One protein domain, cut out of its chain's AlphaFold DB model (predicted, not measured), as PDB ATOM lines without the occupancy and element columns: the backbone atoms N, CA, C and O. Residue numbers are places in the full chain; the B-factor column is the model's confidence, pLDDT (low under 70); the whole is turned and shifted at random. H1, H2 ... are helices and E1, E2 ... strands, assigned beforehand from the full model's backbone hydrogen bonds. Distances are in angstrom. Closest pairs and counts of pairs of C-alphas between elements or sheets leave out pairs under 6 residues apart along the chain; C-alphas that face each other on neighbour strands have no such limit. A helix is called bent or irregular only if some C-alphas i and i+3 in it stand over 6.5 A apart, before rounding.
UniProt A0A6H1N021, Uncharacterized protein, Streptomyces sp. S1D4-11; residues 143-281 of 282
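This is residues 143 to 281 of the 282 residues of an uncharacterized protein of Streptomyces sp. S1D4-11 (UniProt A0A6H1N021). A small, twisted sheet of six strands is covered on one face by the long helix H1 and on the opposite face by the short helix H3, with E2 and E3 between them in the core. Strands E5 and E6 form a short hairpin on one side of E2, H2 is a single small turn beyond the end of H1, and H4 lies off the sheet, with the last stretch, residues 267 to 281, after it. The printed part has 139 residues with four named helices and six named strands, and along the chain E1 is followed by H1, H2, E2, E3, H3, E4, E5, E6 and H4; the sheet is branched at E2, which has E3 on one side and both E4 and E5 on the other side, and the neighbour pairs E1 and E3, E2 and E3, E2 and E4, E2 and E5, and E5 and E6 are antiparallel. The class is mixed, helices and strands, with 65 residues in named elements, under half of those printed. The whole is compact, with a radius of gyration of the C-alphas of 14.1 A and spans of 42 by 33 by 29 A.

In the branched sheet, E2, residues 193 to 199, has E3, residues 205 to 209, on one side, and the two form a hairpin with N 197 and O 206 at 2.9 A. On the other side of E2 are E4, residues 237 to 239, with N 198 and O 238 at 2.8 A, and E5, residues 243 to 245, with N 194 and O 243 at 2.8 A. This pairing is staggered: E2 pairs with E5 over residues 193 to 194 and with E4 over residues 197 to 199. The edge strand E1, residues 151 to 154, is the antiparallel neighbour of E3, with N 152 and O 207 at 2.8 A. The edge strand E6, residues 253 to 255, forms a hairpin with E5, with N 244 and O 254 at 2.9 A. H1, residues 163 to 183, is on the sheet; its closest C-alphas to E2 are those of Ala 170 and Ala 196, 5.7 A apart. H3, residues 222 to 229, is on the opposite face at a height over the sheet of 6.6 A, over E2 and, only just, over E3, on which 3 of its 8 C-alphas fall. On the local plane its line and that of E2 stand at 36 degrees, slantwise to the strands; its closest C-alphas to E3 are those of Ser 209 and Ala 222, 4.5 A apart. H4, residues 260 to 266, is not on the sheet; it is close to H3 but not clearly touching, with the C-alphas of Glu 223 and Cys 262 at 7.1 A, at a shallow tilt of 26 degrees, the same way. H2, residues 186 to 189, is not on the sheet and only just apart from H1, at 8.0 A. H3 and H4 have every O i to N i+4 pair within hydrogen-bond range, H1 has 15 of 17, and H2 is too short for such a pair.

E1 begins at C-alpha 151 (45.602, 84.525, 55.553). H1 is 31.0 A long from C-alpha 163 (31.445, 92.450, 43.126) to C-alpha 183, and is irregular, with C-alphas 180 and 183 at 7.4 A. H2 measures 5.3 A, E1 10.4 A, E2 19.8 A, E3 13.8 A and H3 10.8 A. E4 measures 6.1 A, E5 6.8 A and E6 6.9 A. H4 measures 10.1 A and ends at C-alpha 266 (31.080, 96.271, 60.274).

The two C-alphas farthest apart, those of Gly 159 and Thr 187, are 42.3 A apart. The printed part has no cut. The link from E3 to H3, residues 210 to 221, is long. Mean pLDDT of the printed part is 91.8; residues 182 to 188 are under 70.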
ATOM      1  N   ARG A 143      45.275  89.183  72.920       81.62
ATOM      2  CA  ARG A 143      46.468  88.426  72.530       81.62
ATOM      3  C   ARG A 143      46.087  87.153  71.771       81.62
ATOM      4  O   ARG A 143      45.348  86.309  72.276       81.62
ATOM      5  N   GLY A 144      46.634  87.007  70.571       78.94
ATOM      6  CA  GLY A 144      46.446  85.827  69.746       78.94
ATOM      7  C   GLY A 144      46.917  84.555  70.438       78.94
ATOM      8  O   GLY A 144      47.934  84.539  71.136       78.94
ATOM      9  N   GLY A 145      46.183  83.467  70.208       76.75
ATOM     10  CA  GLY A 145      46.619  82.135  70.613       76.75
ATOM     11  C   GLY A 145      47.905  81.699  69.898       76.75
ATOM     12  O   GLY A 145      48.354  82.319  68.938       76.75
ATOM     13  N   LYS A 146      48.476  80.569  70.334       79.56
ATOM     14  CA  LYS A 146      49.707  79.994  69.751       79.56
ATOM     15  C   LYS A 146      49.562  79.577  68.283       79.56
ATOM     16  O   LYS A 146      50.553  79.372  67.594       79.56
ATOM     17  N   THR A 147      48.334  79.389  67.814       82.81
ATOM     18  CA  THR A 147      48.061  78.999  66.432       82.81
ATOM     19  C   THR A 147      47.877  80.249  65.583       82.81
ATOM     20  O   THR A 147      46.993  81.065  65.851       82.81
ATOM     21  N   LEU A 148      48.684  80.371  64.533       90.38
ATOM     22  CA  LEU A 148      48.604  81.495  63.608       90.38
ATOM     23  C   LEU A 148      47.324  81.439  62.772       90.38
ATOM     24  O   LEU A 148      46.796  80.365  62.477       90.38
ATOM     25  N   ALA A 149      46.786  82.600  62.422       91.81
ATOM     26  CA  ALA A 149      45.738  82.737  61.429       91.81
ATOM     27  C   ALA A 149      46.289  82.361  60.051       91.81
ATOM     28  O   ALA A 149      47.373  82.788  59.661       91.81
ATOM     29  N   VAL A 150      45.517  81.578  59.304       93.12
ATOM     30  CA  VAL A 150      45.679  81.489  57.854       93.12
ATOM     31  C   VAL A 150      45.123  82.759  57.228       93.12
ATOM     32  O   VAL A 150      44.049  83.219  57.623       93.12
ATOM     33  N   ALA A 151      45.876  83.297  56.275       94.44
ATOM     34  CA  ALA A 151      45.602  84.525  55.553       94.44
ATOM     35  C   ALA A 151      46.058  84.342  54.101       94.44
ATOM     36  O   ALA A 151      47.215  83.999  53.852       94.44
ATOM     37  N   GLN A 152      45.148  84.538  53.154       96.62
ATOM     38  CA  GLN A 152      45.403  84.478  51.718       96.62
ATOM     39  C   GLN A 152      44.837  85.743  51.076       96.62
ATOM     40  O   GLN A 152      43.743  86.178  51.432       96.62
ATOM     41  N   HIS A 153      45.585  86.332  50.148       97.75
ATOM     42  CA  HIS A 153      45.186  87.508  49.376       97.75
ATOM     43  C   HIS A 153      45.303  87.179  47.890       97.75
ATOM     44  O   HIS A 153      46.248  86.508  47.468       97.75
ATOM     45  N   HIS A 154      44.315  87.612  47.118       98.12
ATOM     46  CA  HIS A 154      44.199  87.354  45.694       98.12
ATOM     47  C   HIS A 154      43.841  88.657  44.983       98.12
ATOM     48  O   HIS A 154      42.786  89.246  45.233       98.12
ATOM     49  N   SER A 155      44.697  89.080  44.056       98.12
ATOM     50  CA  SER A 155      44.443  90.244  43.210       98.12
ATOM     51  C   SER A 155      43.164  90.081  42.383       98.12
ATOM     52  O   SER A 155      42.725  88.964  42.077       98.12
ATOM     53  N   ALA A 156      42.558  91.209  42.016       97.06
ATOM     54  CA  ALA A 156      41.522  91.216  40.995       97.06
ATOM     55  C   ALA A 156      42.109  90.798  39.636       97.06
ATOM     56  O   ALA A 156      43.260  91.138  39.346       97.06
ATOM     57  N   PRO A 157      41.354  90.056  38.808       96.38
ATOM     58  CA  PRO A 157      41.747  89.822  37.427       96.38
ATOM     59  C   PRO A 157      41.729  91.136  36.634       96.38
ATOM     60  O   PRO A 157      40.963  92.050  36.949       96.38
ATOM     61  N   ASP A 158      42.538  91.208  35.578       95.62
ATOM     62  CA  ASP A 158      42.470  92.312  34.624       95.62
ATOM     63  C   ASP A 158      41.116  92.312  33.891       95.62
ATOM     64  O   ASP A 158      40.578  91.260  33.538       95.62
ATOM     65  N   GLY A 159      40.590  93.507  33.608       93.69
ATOM     66  CA  GLY A 159      39.357  93.699  32.839       93.69
ATOM     67  C   GLY A 159      38.096  93.868  33.692       93.69
ATOM     68  O   GLY A 159      38.154  94.294  34.845       93.69
ATOM     69  N   ASP A 160      36.943  93.576  33.086       93.19
ATOM     70  CA  ASP A 160      35.636  93.787  33.707       93.19
ATOM     71  C   ASP A 160      35.345  92.690  34.743       93.19
ATOM     72  O   ASP A 160      35.068  91.534  34.410       93.19
ATOM     73  N   TRP A 161      35.370  93.066  36.017       96.19
ATOM     74  CA  TRP A 161      34.883  92.254  37.127       96.19
ATOM     75  C   TRP A 161      33.672  92.925  37.780       96.19
ATOM     76  O   TRP A 161      33.439  94.126  37.649       96.19
ATOM     77  N   THR A 162      32.877  92.133  38.496       97.81
ATOM     78  CA  THR A 162      31.764  92.627  39.311       97.81
ATOM     79  C   THR A 162      31.910  92.109  40.732       97.81
ATOM     80  O   THR A 162      32.464  91.029  40.942       97.81
ATOM     81  N   VAL A 163      31.407  92.863  41.713       97.38
ATOM     82  CA  VAL A 163      31.445  92.450  43.126       97.38
ATOM     83  C   VAL A 163      30.774  91.087  43.313       97.38
ATOM     84  O   VAL A 163      31.353  90.224  43.961       97.38
ATOM     85  N   ASP A 164      29.623  90.854  42.676       97.62
ATOM     86  CA  ASP A 164      28.893  89.582  42.777       97.62
ATOM     87  C   ASP A 164      29.726  88.393  42.279       97.62
ATOM     88  O   ASP A 164      29.865  87.396  42.984       97.62
ATOM     89  N   ARG A 165      30.364  88.519  41.106       97.56
ATOM     90  CA  ARG A 165      31.237  87.461  40.575       97.56
ATOM     91  C   ARG A 165      32.431  87.212  41.496       97.56
ATOM     92  O   ARG A 165      32.808  86.068  41.721       97.56
ATOM     93  N   ARG A 166      33.017  88.276  42.046       98.12
ATOM     94  CA  ARG A 166      34.141  88.164  42.983       98.12
ATOM     95  C   ARG A 166      33.722  87.560  44.321       98.12
ATOM     96  O   ARG A 166      34.528  86.869  44.933       98.12
ATOM     97  N   LEU A 167      32.483  87.763  44.768       98.12
ATOM     98  CA  LEU A 167      31.947  87.092  45.954       98.12
ATOM     99  C   LEU A 167      31.782  85.588  45.718       98.12
ATOM    100  O   LEU A 167      32.082  84.802  46.614       98.12
ATOM    101  N   ASP A 168      31.369  85.174  44.522       98.00
ATOM    102  CA  ASP A 168      31.320  83.755  44.162       98.00
ATOM    103  C   ASP A 168      32.726  83.138  44.107       98.00
ATOM    104  O   ASP A 168      32.964  82.112  44.752       98.00
ATOM    105  N   ASP A 169      33.688  83.819  43.472       97.94
ATOM    106  CA  ASP A 169      35.105  83.423  43.500       97.94
ATOM    107  C   ASP A 169      35.621  83.304  44.951       97.94
ATOM    108  O   ASP A 169      36.329  82.358  45.301       97.94
ATOM    109  N   ALA A 170      35.252  84.250  45.824       98.31
ATOM    110  CA  ALA A 170      35.660  84.268  47.226       98.31
ATOM    111  C   ALA A 170      35.094  83.075  48.009       98.31
ATOM    112  O   ALA A 170      35.813  82.489  48.822       98.31
ATOM    113  N   ARG A 171      33.845  82.663  47.746       97.94
ATOM    114  CA  ARG A 171      33.252  81.451  48.343       97.94
ATOM    115  C   ARG A 171      33.991  80.187  47.912       97.94
ATOM    116  O   ARG A 171      34.199  79.289  48.730       97.94
ATOM    117  N   ASP A 172      34.409  80.105  46.654       97.31
ATOM    118  CA  ASP A 172      35.163  78.955  46.159       97.31
ATOM    119  C   ASP A 172      36.581  78.908  46.731       97.31
ATOM    120  O   ASP A 172      37.033  77.845  47.167       97.31
ATOM    121  N   LEU A 173      37.258  80.055  46.819       97.06
ATOM    122  CA  LEU A 173      38.561  80.172  47.475       97.06
ATOM    123  C   LEU A 173      38.476  79.851  48.972       97.06
ATOM    124  O   LEU A 173      39.348  79.161  49.496       97.06
ATOM    125  N   LEU A 174      37.402  80.256  49.656       96.56
ATOM    126  CA  LEU A 174      37.149  79.906  51.056       96.56
ATOM    127  C   LEU A 174      37.070  78.387  51.261       96.56
ATOM    128  O   LEU A 174      37.733  77.844  52.147       96.56
ATOM    129  N   ARG A 175      36.308  77.680  50.417       94.38
ATOM    130  CA  ARG A 175      36.208  76.210  50.463       94.38
ATOM    131  C   ARG A 175      37.547  75.542  50.160       94.38
ATOM    132  O   ARG A 175      37.912  74.572  50.825       94.38
ATOM    133  N   GLN A 176      38.298  76.068  49.195       93.31
ATOM    134  CA  GLN A 176      39.646  75.586  48.888       93.31
ATOM    135  C   GLN A 176      40.603  75.796  50.065       93.31
ATOM    136  O   GLN A 176      41.361  74.887  50.391       93.31
ATOM    137  N   ALA A 177      40.549  76.946  50.739       92.69
ATOM    138  CA  ALA A 177      41.385  77.243  51.896       92.69
ATOM    139  C   ALA A 177      41.054  76.336  53.089       92.69
ATOM    140  O   ALA A 177      41.968  75.797  53.715       92.69
ATOM    141  N   LEU A 178      39.766  76.088  53.353       90.75
ATOM    142  CA  LEU A 178      39.310  75.102  54.341       90.75
ATOM    143  C   LEU A 178      39.853  73.700  54.025       90.75
ATOM    144  O   LEU A 178      40.418  73.040  54.901       90.75
ATOM    145  N   ALA A 179      39.753  73.278  52.762       87.81
ATOM    146  CA  ALA A 179      40.273  71.997  52.299       87.81
ATOM    147  C   ALA A 179      41.809  71.917  52.361       87.81
ATOM    148  O   ALA A 179      42.343  70.858  52.682       87.81
ATOM    149  N   ALA A 180      42.526  73.007  52.076       86.12
ATOM    150  CA  ALA A 180      43.988  73.066  52.061       86.12
ATOM    151  C   ALA A 180      44.602  73.210  53.459       86.12
ATOM    152  O   ALA A 180      45.713  72.730  53.694       86.12
ATOM    153  N   ASN A 181      43.877  73.789  54.421       74.19
ATOM    154  CA  ASN A 181      44.312  73.928  55.813       74.19
ATOM    155  C   ASN A 181      44.339  72.586  56.589       74.19
ATOM    156  O   ASN A 181      44.248  72.522  57.816       74.19
ATOM    157  N   GLN A 182      44.531  71.479  55.872       58.81
ATOM    158  CA  GLN A 182      44.806  70.142  56.387       58.81
ATOM    159  C   GLN A 182      46.159  70.024  57.108       58.81
ATOM    160  O   GLN A 182      46.421  68.983  57.709       58.81
ATOM    161  N   THR A 183      46.998  71.061  57.133       47.16
ATOM    162  CA  THR A 183      48.384  70.984  57.630       47.16
ATOM    163  C   THR A 183      48.571  71.304  59.120       47.16
ATOM    164  O   THR A 183      49.631  71.001  59.661       47.16
ATOM    165  N   ALA A 184      47.562  71.825  59.829       56.78
ATOM    166  CA  ALA A 184      47.628  72.002  61.287       56.78
ATOM    167  C   ALA A 184      47.184  70.737  62.054       56.78
ATOM    168  O   ALA A 184      46.456  69.885  61.534       56.78
ATOM    169  N   THR A 185      47.594  70.586  63.314       68.62
ATOM    170  CA  THR A 185      47.105  69.477  64.157       68.62
ATOM    171  C   THR A 185      45.573  69.521  64.273       68.62
ATOM    172  O   THR A 185      44.973  70.593  64.265       68.62
ATOM    173  N   VAL A 186      44.912  68.358  64.351       64.06
ATOM    174  CA  VAL A 186      43.434  68.250  64.363       64.06
ATOM    175  C   VAL A 186      42.787  69.144  65.426       64.06
ATOM    176  O   VAL A 186      41.781  69.795  65.162       64.06
ATOM    177  N   THR A 187      43.401  69.240  66.601       64.69
ATOM    178  CA  THR A 187      42.944  70.070  67.722       64.69
ATOM    179  C   THR A 187      43.016  71.570  67.444       64.69
ATOM    180  O   THR A 187      42.228  72.322  67.997       64.69
ATOM    181  N   GLN A 188      43.925  72.018  66.578       67.44
ATOM    182  CA  GLN A 188      44.048  73.429  66.195       67.44
ATOM    183  C   GLN A 188      43.072  73.834  65.078       67.44
ATOM    184  O   GLN A 188      42.900  75.026  64.820       67.44
ATOM    185  N   LYS A 189      42.462  72.851  64.402       70.75
ATOM    186  CA  LYS A 189      41.526  73.049  63.286       70.75
ATOM    187  C   LYS A 189      40.089  73.228  63.755       70.75
ATOM    188  O   LYS A 189      39.377  74.083  63.232       70.75
ATOM    189  N   LEU A 190      39.670  72.395  64.706       79.94
ATOM    190  CA  LEU A 190      38.292  72.364  65.179       79.94
ATOM    191  C   LEU A 190      37.940  73.684  65.866       79.94
ATOM    192  O   LEU A 190      38.691  74.183  66.702       79.94
ATOM    193  N   GLY A 191      36.792  74.247  65.499       82.56
ATOM    194  CA  GLY A 191      36.261  75.443  66.147       82.56
ATOM    195  C   GLY A 191      36.780  76.780  65.614       82.56
ATOM    196  O   GLY A 191      36.310  77.817  66.074       82.56
ATOM    197  N   ARG A 192      37.700  76.799  64.637       90.19
ATOM    198  CA  ARG A 192      38.112  78.055  63.992       90.19
ATOM    199  C   ARG A 192      37.046  78.567  63.038       90.19
ATOM    200  O   ARG A 192      36.567  77.813  62.192       90.19
ATOM    201  N   ALA A 193      36.752  79.858  63.149       94.56
ATOM    202  CA  ALA A 193      35.955  80.576  62.170       94.56
ATOM    203  C   ALA A 193      36.819  80.931  60.957       94.56
ATOM    204  O   ALA A 193      38.000  81.271  61.093       94.56
ATOM    205  N   TRP A 194      36.212  80.855  59.785       96.44
ATOM    206  CA  TRP A 194      36.779  81.207  58.495       96.44
ATOM    207  C   TRP A 194      35.802  82.098  57.756       96.44
ATOM    208  O   TRP A 194      34.596  81.913  57.861       96.44
ATOM    209  N   THR A 195      36.317  83.040  56.987       98.00
ATOM    210  CA  THR A 195      35.501  83.821  56.063       98.00
ATOM    211  C   THR A 195      36.367  84.311  54.915       98.00
ATOM    212  O   THR A 195      37.602  84.273  54.972       98.00
ATOM    213  N   ALA A 196      35.708  84.754  53.862       98.44
ATOM    214  CA  ALA A 196      36.316  85.493  52.778       98.44
ATOM    215  C   ALA A 196      35.584  86.816  52.570       98.44
ATOM    216  O   ALA A 196      34.415  86.955  52.939       98.44
ATOM    217  N   GLY A 197      36.262  87.774  51.958       98.38
ATOM    218  CA  GLY A 197      35.657  89.031  51.555       98.38
ATOM    219  C   GLY A 197      36.297  89.596  50.301       98.38
ATOM    220  O   GLY A 197      37.399  89.203  49.915       98.38
ATOM    221  N   VAL A 198      35.570  90.512  49.676       98.69
ATOM    222  CA  VAL A 198      35.953  91.228  48.464       98.69
ATOM    223  C   VAL A 198      36.054  92.704  48.800       98.69
ATOM    224  O   VAL A 198      35.107  93.268  49.347       98.69
ATOM    225  N   ASN A 199      37.155  93.353  48.435       98.12
ATOM    226  CA  ASN A 199      37.197  94.808  48.438       98.12
ATOM    227  C   ASN A 199      36.356  95.324  47.257       98.12
ATOM    228  O   ASN A 199      36.677  95.056  46.102       98.12
ATOM    229  N   ILE A 200      35.270  96.042  47.537       97.81
ATOM    230  CA  ILE A 200      34.275  96.453  46.534       97.81
ATOM    231  C   ILE A 200      34.804  97.482  45.529       97.81
ATOM    232  O   ILE A 200      34.218  97.624  44.459       97.81
ATOM    233  N   ASP A 201      35.893  98.182  45.861       96.81
ATOM    234  CA  ASP A 201      36.509  99.177  44.983       96.81
ATOM    235  C   ASP A 201      37.571  98.540  44.076       96.81
ATOM    236  O   ASP A 201      37.715  98.933  42.920       96.81
ATOM    237  N   THR A 202      38.333  97.571  44.596       97.31
ATOM    238  CA  THR A 202      39.489  96.991  43.888       97.31
ATOM    239  C   THR A 202      39.224  95.614  43.293       97.31
ATOM    240  O   THR A 202      39.972  95.191  42.419       97.31
ATOM    241  N   GLY A 203      38.195  94.901  43.757       97.88
ATOM    242  CA  GLY A 203      37.896  93.524  43.363       97.88
ATOM    243  C   GLY A 203      38.855  92.488  43.959       97.88
ATOM    244  O   GLY A 203      38.785  91.303  43.617       97.88
ATOM    245  N   GLU A 204      39.776  92.901  44.829       98.50
ATOM    246  CA  GLU A 204      40.679  91.989  45.530       98.50
ATOM    247  C   GLU A 204      39.903  91.091  46.492       98.50
ATOM    248  O   GLU A 204      38.932  91.524  47.112       98.50
ATOM    249  N   ILE A 205      40.345  89.843  46.625       98.69
ATOM    250  CA  ILE A 205      39.763  88.864  47.544       98.69
ATOM    251  C   ILE A 205      40.760  88.574  48.653       98.69
ATOM    252  O   ILE A 205      41.943  88.353  48.396       98.69
ATOM    253  N   ALA A 206      40.265  88.483  49.881       98.38
ATOM    254  CA  ALA A 206      41.007  87.883  50.975       98.38
ATOM    255  C   ALA A 206      40.218  86.733  51.593       98.38
ATOM    256  O   ALA A 206      38.999  86.805  51.738       98.38
ATOM    257  N   VAL A 207      40.937  85.688  51.989       97.88
ATOM    258  CA  VAL A 207      40.415  84.547  52.744       97.88
ATOM    259  C   VAL A 207      41.218  84.446  54.026       97.88
ATOM    260  O   VAL A 207      42.450  84.393  53.988       97.88
ATOM    261  N   ALA A 208      40.544  84.412  55.171       96.81
ATOM    262  CA  ALA A 208      41.237  84.312  56.443       96.81
ATOM    263  C   ALA A 208      40.492  83.468  57.475       96.81
ATOM    264  O   ALA A 208      39.279  83.269  57.425       96.81
ATOM    265  N   SER A 209      41.261  82.999  58.453       95.38
ATOM    266  CA  SER A 209      40.750  82.357  59.665       95.38
ATOM    267  C   SER A 209      40.900  83.269  60.881       95.38
ATOM    268  O   SER A 209      41.747  84.165  60.898       95.38
ATOM    269  N   SER A 210      40.116  83.022  61.929       94.31
ATOM    270  CA  SER A 210      40.273  83.685  63.226       94.31
ATOM    271  C   SER A 210      41.624  83.350  63.874       94.31
ATOM    272  O   SER A 210      42.059  82.197  63.835       94.31
ATOM    273  N   GLY A 211      42.249  84.320  64.542       91.88
ATOM    274  CA  GLY A 211      43.533  84.175  65.235       91.88
ATOM    275  C   GLY A 211      44.465  85.363  64.993       91.88
ATOM    276  O   GLY A 211      44.064  86.352  64.382       91.88
ATOM    277  N   ALA A 212      45.712  85.267  65.463       90.00
ATOM    278  CA  ALA A 212      46.750  86.257  65.167       90.00
ATOM    279  C   ALA A 212      47.579  85.844  63.953       90.00
ATOM    280  O   ALA A 212      47.931  84.677  63.810       90.00
ATOM    281  N   VAL A 213      47.943  86.803  63.107       86.94
ATOM    282  CA  VAL A 213      48.806  86.567  61.935       86.94
ATOM    283  C   VAL A 213      50.285  86.373  62.301       86.94
ATOM    284  O   VAL A 213      51.052  85.849  61.500       86.94
ATOM    285  N   ALA A 214      50.684  86.758  63.516       87.62
ATOM    286  CA  ALA A 214      52.039  86.608  64.040       87.62
ATOM    287  C   ALA A 214      52.018  86.067  65.476       87.62
ATOM    288  O   ALA A 214      51.086  86.333  66.243       87.62
ATOM    289  N   GLU A 215      53.054  85.316  65.856       86.75
ATOM    290  CA  GLU A 215      53.152  84.730  67.193       86.75
ATOM    291  C   GLU A 215      53.252  85.833  68.254       86.75
ATOM    292  O   GLU A 215      54.078  86.738  68.161       86.75
ATOM    293  N   GLY A 216      52.374  85.777  69.261       84.44
ATOM    294  CA  GLY A 216      52.298  86.794  70.312       84.44
ATOM    295  C   GLY A 216      51.691  88.134  69.880       84.44
ATOM    296  O   GLY A 216      51.637  89.040  70.712       84.44
ATOM    297  N   GLY A 217      51.230  88.256  68.631       85.94
ATOM    298  CA  GLY A 217      50.516  89.428  68.131       85.94
ATOM    299  C   GLY A 217      49.061  89.499  68.599       85.94
ATOM    300  O   GLY A 217      48.546  88.590  69.256       85.94
ATOM    301  N   CYS A 218      48.394  90.590  68.233       86.44
ATOM    302  CA  CYS A 218      46.967  90.784  68.456       86.44
ATOM    303  C   CYS A 218      46.162  89.785  67.597       86.44
ATOM    304  O   CYS A 218      46.499  89.511  66.439       86.44
ATOM    305  N   GLY A 219      45.139  89.180  68.188       88.56
ATOM    306  CA  GLY A 219      44.256  88.217  67.550       88.56
ATOM    307  C   GLY A 219      43.012  88.906  67.014       88.56
ATOM    308  O   GLY A 219      42.428  89.752  67.678       88.56
ATOM    309  N   PHE A 220      42.559  88.498  65.836       93.44
ATOM    310  CA  PHE A 220      41.342  89.031  65.233       93.44
ATOM    311  C   PHE A 220      40.347  87.910  64.937       93.44
ATOM    312  O   PHE A 220      40.707  86.733  64.812       93.44
ATOM    313  N   CYS A 221      39.074  88.283  64.807       95.75
ATOM    314  CA  CYS A 221      38.091  87.431  64.145       95.75
ATOM    315  C   CYS A 221      38.477  87.238  62.668       95.75
ATOM    316  O   CYS A 221      39.314  87.971  62.136       95.75
ATOM    317  N   ALA A 222      37.880  86.247  62.008       96.44
ATOM    318  CA  ALA A 222      38.200  85.945  60.613       96.44
ATOM    319  C   ALA A 222      37.936  87.162  59.705       96.44
ATOM    320  O   ALA A 222      38.782  87.519  58.890       96.44
ATOM    321  N   GLU A 223      36.823  87.856  59.940       97.69
ATOM    322  CA  GLU A 223      36.404  89.091  59.274       97.69
ATOM    323  C   GLU A 223      37.452  90.191  59.449       97.69
ATOM    324  O   GLU A 223      37.827  90.859  58.491       97.69
ATOM    325  N   GLY A 224      37.996  90.335  60.661       96.50
ATOM    326  CA  GLY A 224      39.018  91.341  60.936       96.50
ATOM    327  C   GLY A 224      40.335  91.067  60.222       96.50
ATOM    328  O   GLY A 224      40.954  91.993  59.701       96.50
ATOM    329  N   ASN A 225      40.736  89.797  60.120       97.06
ATOM    330  CA  ASN A 225      41.895  89.418  59.313       97.06
ATOM    331  C   ASN A 225      41.650  89.667  57.814       97.06
ATOM    332  O   ASN A 225      42.551  90.166  57.145       97.06
ATOM    333  N   VAL A 226      40.444  89.398  57.298       97.81
ATOM    334  CA  VAL A 226      40.057  89.750  55.916       97.81
ATOM    335  C   VAL A 226      40.164  91.260  55.685       97.81
ATOM    336  O   VAL A 226      40.804  91.679  54.724       97.81
ATOM    337  N   VAL A 227      39.618  92.088  56.579       97.19
ATOM    338  CA  VAL A 227      39.681  93.555  56.451       97.19
ATOM    339  C   VAL A 227      41.120  94.059  56.492       97.19
ATOM    340  O   VAL A 227      41.498  94.868  55.648       97.19
ATOM    341  N   ASN A 228      41.948  93.550  57.408       95.62
ATOM    342  CA  ASN A 228      43.369  93.903  57.475       95.62
ATOM    343  C   ASN A 228      44.114  93.574  56.170       95.62
ATOM    344  O   ASN A 228      44.934  94.372  55.720       95.62
ATOM    345  N   LEU A 229      43.814  92.431  55.542       96.50
ATOM    346  CA  LEU A 229      44.412  92.034  54.262       96.50
ATOM    347  C   LEU A 229      43.940  92.897  53.084       96.50
ATOM    348  O   LEU A 229      44.681  93.047  52.119       96.50
ATOM    349  N   LEU A 230      42.734  93.462  53.163       97.06
ATOM    350  CA  LEU A 230      42.108  94.258  52.100       97.06
ATOM    351  C   LEU A 230      42.263  95.776  52.281       97.06
ATOM    352  O   LEU A 230      41.563  96.551  51.626       97.06
ATOM    353  N   GLY A 231      43.174  96.213  53.155       95.06
ATOM    354  CA  GLY A 231      43.518  97.630  53.331       95.06
ATOM    355  C   GLY A 231      42.899  98.315  54.552       95.06
ATOM    356  O   GLY A 231      43.047  99.525  54.702       95.06
ATOM    357  N   GLY A 232      42.244  97.570  55.446       92.69
ATOM    358  CA  GLY A 232      41.883  98.036  56.788       92.69
ATOM    359  C   GLY A 232      40.544  98.767  56.918       92.69
ATOM    360  O   GLY A 232      40.207  99.180  58.023       92.69
ATOM    361  N   ASP A 233      39.767  98.917  55.843       94.81
ATOM    362  CA  ASP A 233      38.460  99.586  55.880       94.81
ATOM    363  C   ASP A 233      37.308  98.597  55.668       94.81
ATOM    364  O   ASP A 233      37.007  98.202  54.541       94.81
ATOM    365  N   GLY A 234      36.635  98.211  56.757       94.44
ATOM    366  CA  GLY A 234      35.526  97.257  56.708       94.44
ATOM    367  C   GLY A 234      34.321  97.732  55.893       94.44
ATOM    368  O   GLY A 234      33.593  96.903  55.355       94.44
ATOM    369  N   ALA A 235      34.139  99.046  55.713       94.56
ATOM    370  CA  ALA A 235      33.051  99.590  54.895       94.56
ATOM    371  C   ALA A 235      33.236  99.329  53.388       94.56
ATOM    372  O   ALA A 235      32.292  99.484  52.612       94.56
ATOM    373  N   ARG A 236      34.448  98.938  52.974       96.56
ATOM    374  CA  ARG A 236      34.790  98.589  51.590       96.56
ATOM    375  C   ARG A 236      34.855  97.090  51.357       96.56
ATOM    376  O   ARG A 236      35.245  96.676  50.273       96.56
ATOM    377  N   VAL A 237      34.508  96.268  52.343       97.69
ATOM    378  CA  VAL A 237      34.595  94.814  52.224       97.69
ATOM    379  C   VAL A 237      33.199  94.218  52.185       97.69
ATOM    380  O   VAL A 237      32.457  94.345  53.146       97.69
ATOM    381  N   ALA A 238      32.856  93.531  51.099       98.12
ATOM    382  CA  ALA A 238      31.698  92.646  51.061       98.12
ATOM    383  C   ALA A 238      32.133  91.248  51.516       98.12
ATOM    384  O   ALA A 238      33.041  90.663  50.924       98.12
ATOM    385  N   PHE A 239      31.518  90.717  52.569       98.44
ATOM    386  CA  PHE A 239      31.867  89.415  53.133       98.44
ATOM    387  C   PHE A 239      31.063  88.276  52.505       98.44
ATOM    388  O   PHE A 239      29.969  88.451  51.971       98.44
ATOM    389  N   THR A 240      31.614  87.076  52.633       98.44
ATOM    390  CA  THR A 240      30.906  85.804  52.463       98.44
ATOM    391  C   THR A 240      30.338  85.329  53.802       98.44
ATOM    392  O   THR A 240      30.589  85.919  54.856       98.44
ATOM    393  N   GLU A 241      29.552  84.256  53.775       97.69
ATOM    394  CA  GLU A 241      29.060  83.605  54.984       97.69
ATOM    395  C   GLU A 241      30.236  83.014  55.792       97.69
ATOM    396  O   GLU A 241      31.069  82.300  55.221       97.69
ATOM    397  N   PRO A 242      30.335  83.266  57.112       97.31
ATOM    398  CA  PRO A 242      31.398  82.682  57.915       97.31
ATOM    399  C   PRO A 242      31.167  81.178  58.107       97.31
ATOM    400  O   PRO A 242      30.054  80.717  58.371       97.31
ATOM    401  N   LEU A 243      32.243  80.405  57.993       96.50
ATOM    402  CA  LEU A 243      32.242  78.949  58.087       96.50
ATOM    403  C   LEU A 243      33.061  78.473  59.286       96.50
ATOM    404  O   LEU A 243      34.070  79.075  59.658       96.50
ATOM    405  N   ARG A 244      32.667  77.336  59.859       93.81
ATOM    406  CA  ARG A 244      33.420  76.641  60.908       93.81
ATOM    407  C   ARG A 244      33.572  75.173  60.562       93.81
ATOM    408  O   ARG A 244      32.596  74.506  60.242       93.81
ATOM    409  N   VAL A 245      34.794  74.657  60.676       89.25
ATOM    410  CA  VAL A 245      35.057  73.217  60.548       89.25
ATOM    411  C   VAL A 245      34.494  72.504  61.778       89.25
ATOM    412  O   VAL A 245      34.898  72.804  62.906       89.25
ATOM    413  N   THR A 246      33.572  71.567  61.562       88.25
ATOM    414  CA  THR A 246      32.849  70.859  62.635       88.25
ATOM    415  C   THR A 246      33.426  69.483  62.934       88.25
ATOM    416  O   THR A 246      33.193  68.928  64.008       88.25
ATOM    417  N   SER A 247      34.205  68.925  62.008       86.12
ATOM    418  CA  SER A 247      34.710  67.560  62.101       86.12
ATOM    419  C   SER A 247      36.184  67.468  61.687       86.12
ATOM    420  O   SER A 247      36.823  68.442  61.293       86.12
ATOM    421  N   ARG A 248      36.785  66.283  61.840       80.44
ATOM    422  CA  ARG A 248      38.160  66.038  61.367       80.44
ATOM    423  C   ARG A 248      38.254  66.030  59.840       80.44
ATOM    424  O   ARG A 248      39.354  66.166  59.307       80.44
ATOM    425  N   ASN A 249      37.126  65.838  59.164       82.75
ATOM    426  CA  ASN A 249      37.008  65.951  57.726       82.75
ATOM    427  C   ASN A 249      36.917  67.444  57.354       82.75
ATOM    428  O   ASN A 249      35.985  68.117  57.786       82.75
ATOM    429  N   PRO A 250      37.851  67.981  56.555       73.62
ATOM    430  CA  PRO A 250      37.856  69.399  56.185       73.62
ATOM    431  C   PRO A 250      36.696  69.796  55.260       73.62
ATOM    432  O   PRO A 250      36.463  70.984  55.056       73.62
ATOM    433  N   PHE A 251      35.979  68.817  54.703       84.25
ATOM    434  CA  PHE A 251      34.756  69.045  53.936       84.25
ATOM    435  C   PHE A 251      33.509  69.147  54.825       84.25
ATOM    436  O   PHE A 251      32.461  69.562  54.339       84.25
ATOM    437  N   ASP A 252      33.625  68.824  56.117       89.88
ATOM    438  CA  ASP A 252      32.544  68.982  57.082       89.88
ATOM    439  C   ASP A 252      32.679  70.352  57.756       89.88
ATOM    440  O   ASP A 252      33.414  70.547  58.733       89.88
ATOM    441  N   PHE A 253      31.965  71.320  57.199       92.94
ATOM    442  CA  PHE A 253      31.845  72.660  57.747       92.94
ATOM    443  C   PHE A 253      30.379  73.056  57.871       92.94
ATOM    444  O   PHE A 253      29.515  72.577  57.136       92.94
ATOM    445  N   GLU A 254      30.104  73.954  58.805       95.31
ATOM    446  CA  GLU A 254      28.800  74.585  58.967       95.31
ATOM    447  C   GLU A 254      28.920  76.094  58.761       95.31
ATOM    448  O   GLU A 254      29.974  76.684  59.021       95.31
ATOM    449  N   VAL A 255      27.832  76.711  58.308       96.81
ATOM    450  CA  VAL A 255      27.681  78.165  58.360       96.81
ATOM    451  C   VAL A 255      27.408  78.543  59.811       96.81
ATOM    452  O   VAL A 255      26.515  77.970  60.435       96.81
ATOM    453  N   ILE A 256      28.184  79.480  60.350       97.00
ATOM    454  CA  ILE A 256      28.005  79.998  61.712       97.00
ATOM    455  C   ILE A 256      27.437  81.419  61.687       97.00
ATOM    456  O   ILE A 256      27.396  82.072  60.645       97.00
ATOM    457  N   GLY A 257      26.985  81.905  62.841       97.50
ATOM    458  CA  GLY A 257      26.608  83.301  62.997       97.50
ATOM    459  C   GLY A 257      27.817  84.236  62.997       97.50
ATOM    460  O   GLY A 257      28.915  83.872  63.425       97.50
ATOM    461  N   VAL A 258      27.612  85.465  62.522       97.44
ATOM    462  CA  VAL A 258      28.550  86.571  62.735       97.44
ATOM    463  C   VAL A 258      28.492  86.955  64.212       97.44
ATOM    464  O   VAL A 258      27.414  87.226  64.750       97.44
ATOM    465  N   CYS A 259      29.650  86.993  64.877       96.44
ATOM    466  CA  CYS A 259      29.687  87.302  66.304       96.44
ATOM    467  C   CYS A 259      29.299  88.772  66.574       96.44
ATOM    468  O   CYS A 259      29.586  89.646  65.746       96.44
ATOM    469  N   PRO A 260      28.760  89.110  67.764       96.12
ATOM    470  CA  PRO A 260      28.241  90.455  68.037       96.12
ATOM    471  C   PRO A 260      29.298  91.561  67.938       96.12
ATOM    472  O   PRO A 260      28.982  92.719  67.680       96.12
ATOM    473  N   ARG A 261      30.576  91.219  68.140       95.00
ATOM    474  CA  ARG A 261      31.664  92.192  68.006       95.00
ATOM    475  C   ARG A 261      31.975  92.522  66.544       95.00
ATOM    476  O   ARG A 261      32.222  93.679  66.240       95.00
ATOM    477  N   CYS A 262      31.951  91.536  65.647       96.25
ATOM    478  CA  CYS A 262      32.112  91.785  64.211       96.25
ATOM    479  C   CYS A 262      30.900  92.521  63.634       96.25
ATOM    480  O   CYS A 262      31.066  93.402  62.799       96.25
ATOM    481  N   GLU A 263      29.695  92.222  64.126       95.62
ATOM    482  CA  GLU A 263      28.498  92.997  63.786       95.62
ATOM    483  C   GLU A 263      28.624  94.464  64.223       95.62
ATOM    484  O   GLU A 263      28.263  95.362  63.463       95.62
ATOM    485  N   ALA A 264      29.174  94.723  65.414       94.19
ATOM    486  CA  ALA A 264      29.429  96.081  65.887       94.19
ATOM    487  C   ALA A 264      30.491  96.816  65.049       94.19
ATOM    488  O   ALA A 264      30.336  98.010  64.803       94.19
ATOM    489  N   ASP A 265      31.539  96.115  64.599       93.81
ATOM    490  CA  ASP A 265      32.614  96.707  63.794       93.81
ATOM    491  C   ASP A 265      32.160  97.046  62.360       93.81
ATOM    492  O   ASP A 265      32.547  98.084  61.829       93.81
ATOM    493  N   TYR A 266      31.353  96.187  61.721       94.06
ATOM    494  CA  TYR A 266      31.080  96.271  60.274       94.06
ATOM    495  C   TYR A 266      29.626  96.548  59.902       94.06
ATOM    496  O   TYR A 266      29.333  96.787  58.731       94.06
ATOM    497  N   THR A 267      28.703  96.553  60.868       94.00
ATOM    498  CA  THR A 267      27.248  96.521  60.639       94.00
ATOM    499  C   THR A 267      26.801  95.267  59.871       94.00
ATOM    500  O   THR A 267      27.609  94.425  59.491       94.00
ATOM    501  N   ARG A 268      25.494  95.110  59.627       96.44
ATOM    502  CA  ARG A 268      24.961  93.964  58.865       96.44
ATOM    503  C   ARG A 268      25.065  94.129  57.348       96.44
ATOM    504  O   ARG A 268      24.994  93.143  56.627       96.44
ATOM    505  N   ALA A 269      25.204  95.364  56.863       96.19
ATOM    506  CA  ALA A 269      25.120  95.685  55.439       96.19
ATOM    507  C   ALA A 269      26.178  95.000  54.548       96.19
ATOM    508  O   ALA A 269      25.824  94.637  53.428       96.19
ATOM    509  N   PRO A 270      27.437  94.799  54.987       96.88
ATOM    510  CA  PRO A 270      28.447  94.166  54.142       96.88
ATOM    511  C   PRO A 270      28.359  92.632  54.099       96.88
ATOM    512  O   PRO A 270      29.114  92.000  53.364       96.88
ATOM    513  N   PHE A 271      27.462  92.025  54.876       97.62
ATOM    514  CA  PHE A 271      27.216  90.584  54.877       97.62
ATOM    515  C   PHE A 271      26.089  90.222  53.897       97.62
ATOM    516  O   PHE A 271      25.218  91.052  53.619       97.62
ATOM    517  N   PRO A 272      26.059  88.986  53.366       96.50
ATOM    518  CA  PRO A 272      24.984  88.557  52.481       96.50
ATOM    519  C   PRO A 272      23.637  88.596  53.216       96.50
ATOM    520  O   PRO A 272      23.560  88.369  54.420       96.50
ATOM    521  N   SER A 273      22.548  88.833  52.485       94.81
ATOM    522  CA  SER A 273      21.201  89.006  53.060       94.81
ATOM    523  C   SER A 273      20.675  87.796  53.847       94.81
ATOM    524  O   SER A 273      19.752  87.948  54.643       94.81
ATOM    525  N   GLY A 274      21.253  86.610  53.637       93.44
ATOM    526  CA  GLY A 274      20.965  85.386  54.390       93.44
ATOM    527  C   GLY A 274      21.937  85.087  55.537       93.44
ATOM    528  O   GLY A 274      21.853  84.003  56.110       93.44
ATOM    529  N   ALA A 275      22.872  85.989  55.854       95.56
ATOM    530  CA  ALA A 275      23.805  85.796  56.957       95.56
ATOM    531  C   ALA A 275      23.063  85.717  58.297       95.56
ATOM    532  O   ALA A 275      22.188  86.531  58.599       95.56
ATOM    533  N   THR A 276      23.442  84.741  59.116       97.12
ATOM    534  CA  THR A 276      22.989  84.628  60.502       97.12
ATOM    535  C   THR A 276      23.866  85.482  61.411       97.12
ATOM    536  O   THR A 276      25.078  85.546  61.213       97.12
ATOM    537  N   PHE A 277      23.275  86.092  62.434       97.44
ATOM    538  CA  PHE A 277      23.993  86.854  63.455       97.44
ATOM    539  C   PHE A 277      23.760  86.206  64.816       97.44
ATOM    540  O   PHE A 277      22.630  85.849  65.149       97.44
ATOM    541  N   ASP A 278      24.818  86.059  65.613       96.19
ATOM    542  CA  ASP A 278      24.708  85.471  66.955       96.19
ATOM    543  C   ASP A 278      23.812  86.318  67.873       96.19
ATOM    544  O   ASP A 278      23.199  85.795  68.796       96.19
ATOM    545  N   SER A 279      23.702  87.623  67.603       95.50
ATOM    546  CA  SER A 279      22.813  88.549  68.315       95.50
ATOM    547  C   SER A 279      21.321  88.306  68.056       95.50
ATOM    548  O   SER A 279      20.494  88.778  68.834       95.50
ATOM    549  N   ASP A 280      20.973  87.573  66.992       93.38
ATOM    550  CA  ASP A 280      19.591  87.198  66.671       93.38
ATOM    551  C   ASP A 280      19.176  85.876  67.340       93.38
ATOM    552  O   ASP A 280      17.998  85.509  67.306       93.38
ATOM    553  N   GLN A 281      20.127  85.136  67.921       87.69
ATOM    554  CA  GLN A 281      19.838  83.906  68.650       87.69
ATOM    555  C   GLN A 281      19.383  84.245  70.087       87.69
ATOM    556  O   GLN A 281      20.017  85.078  70.736       87.69
TER     557      GLN A 281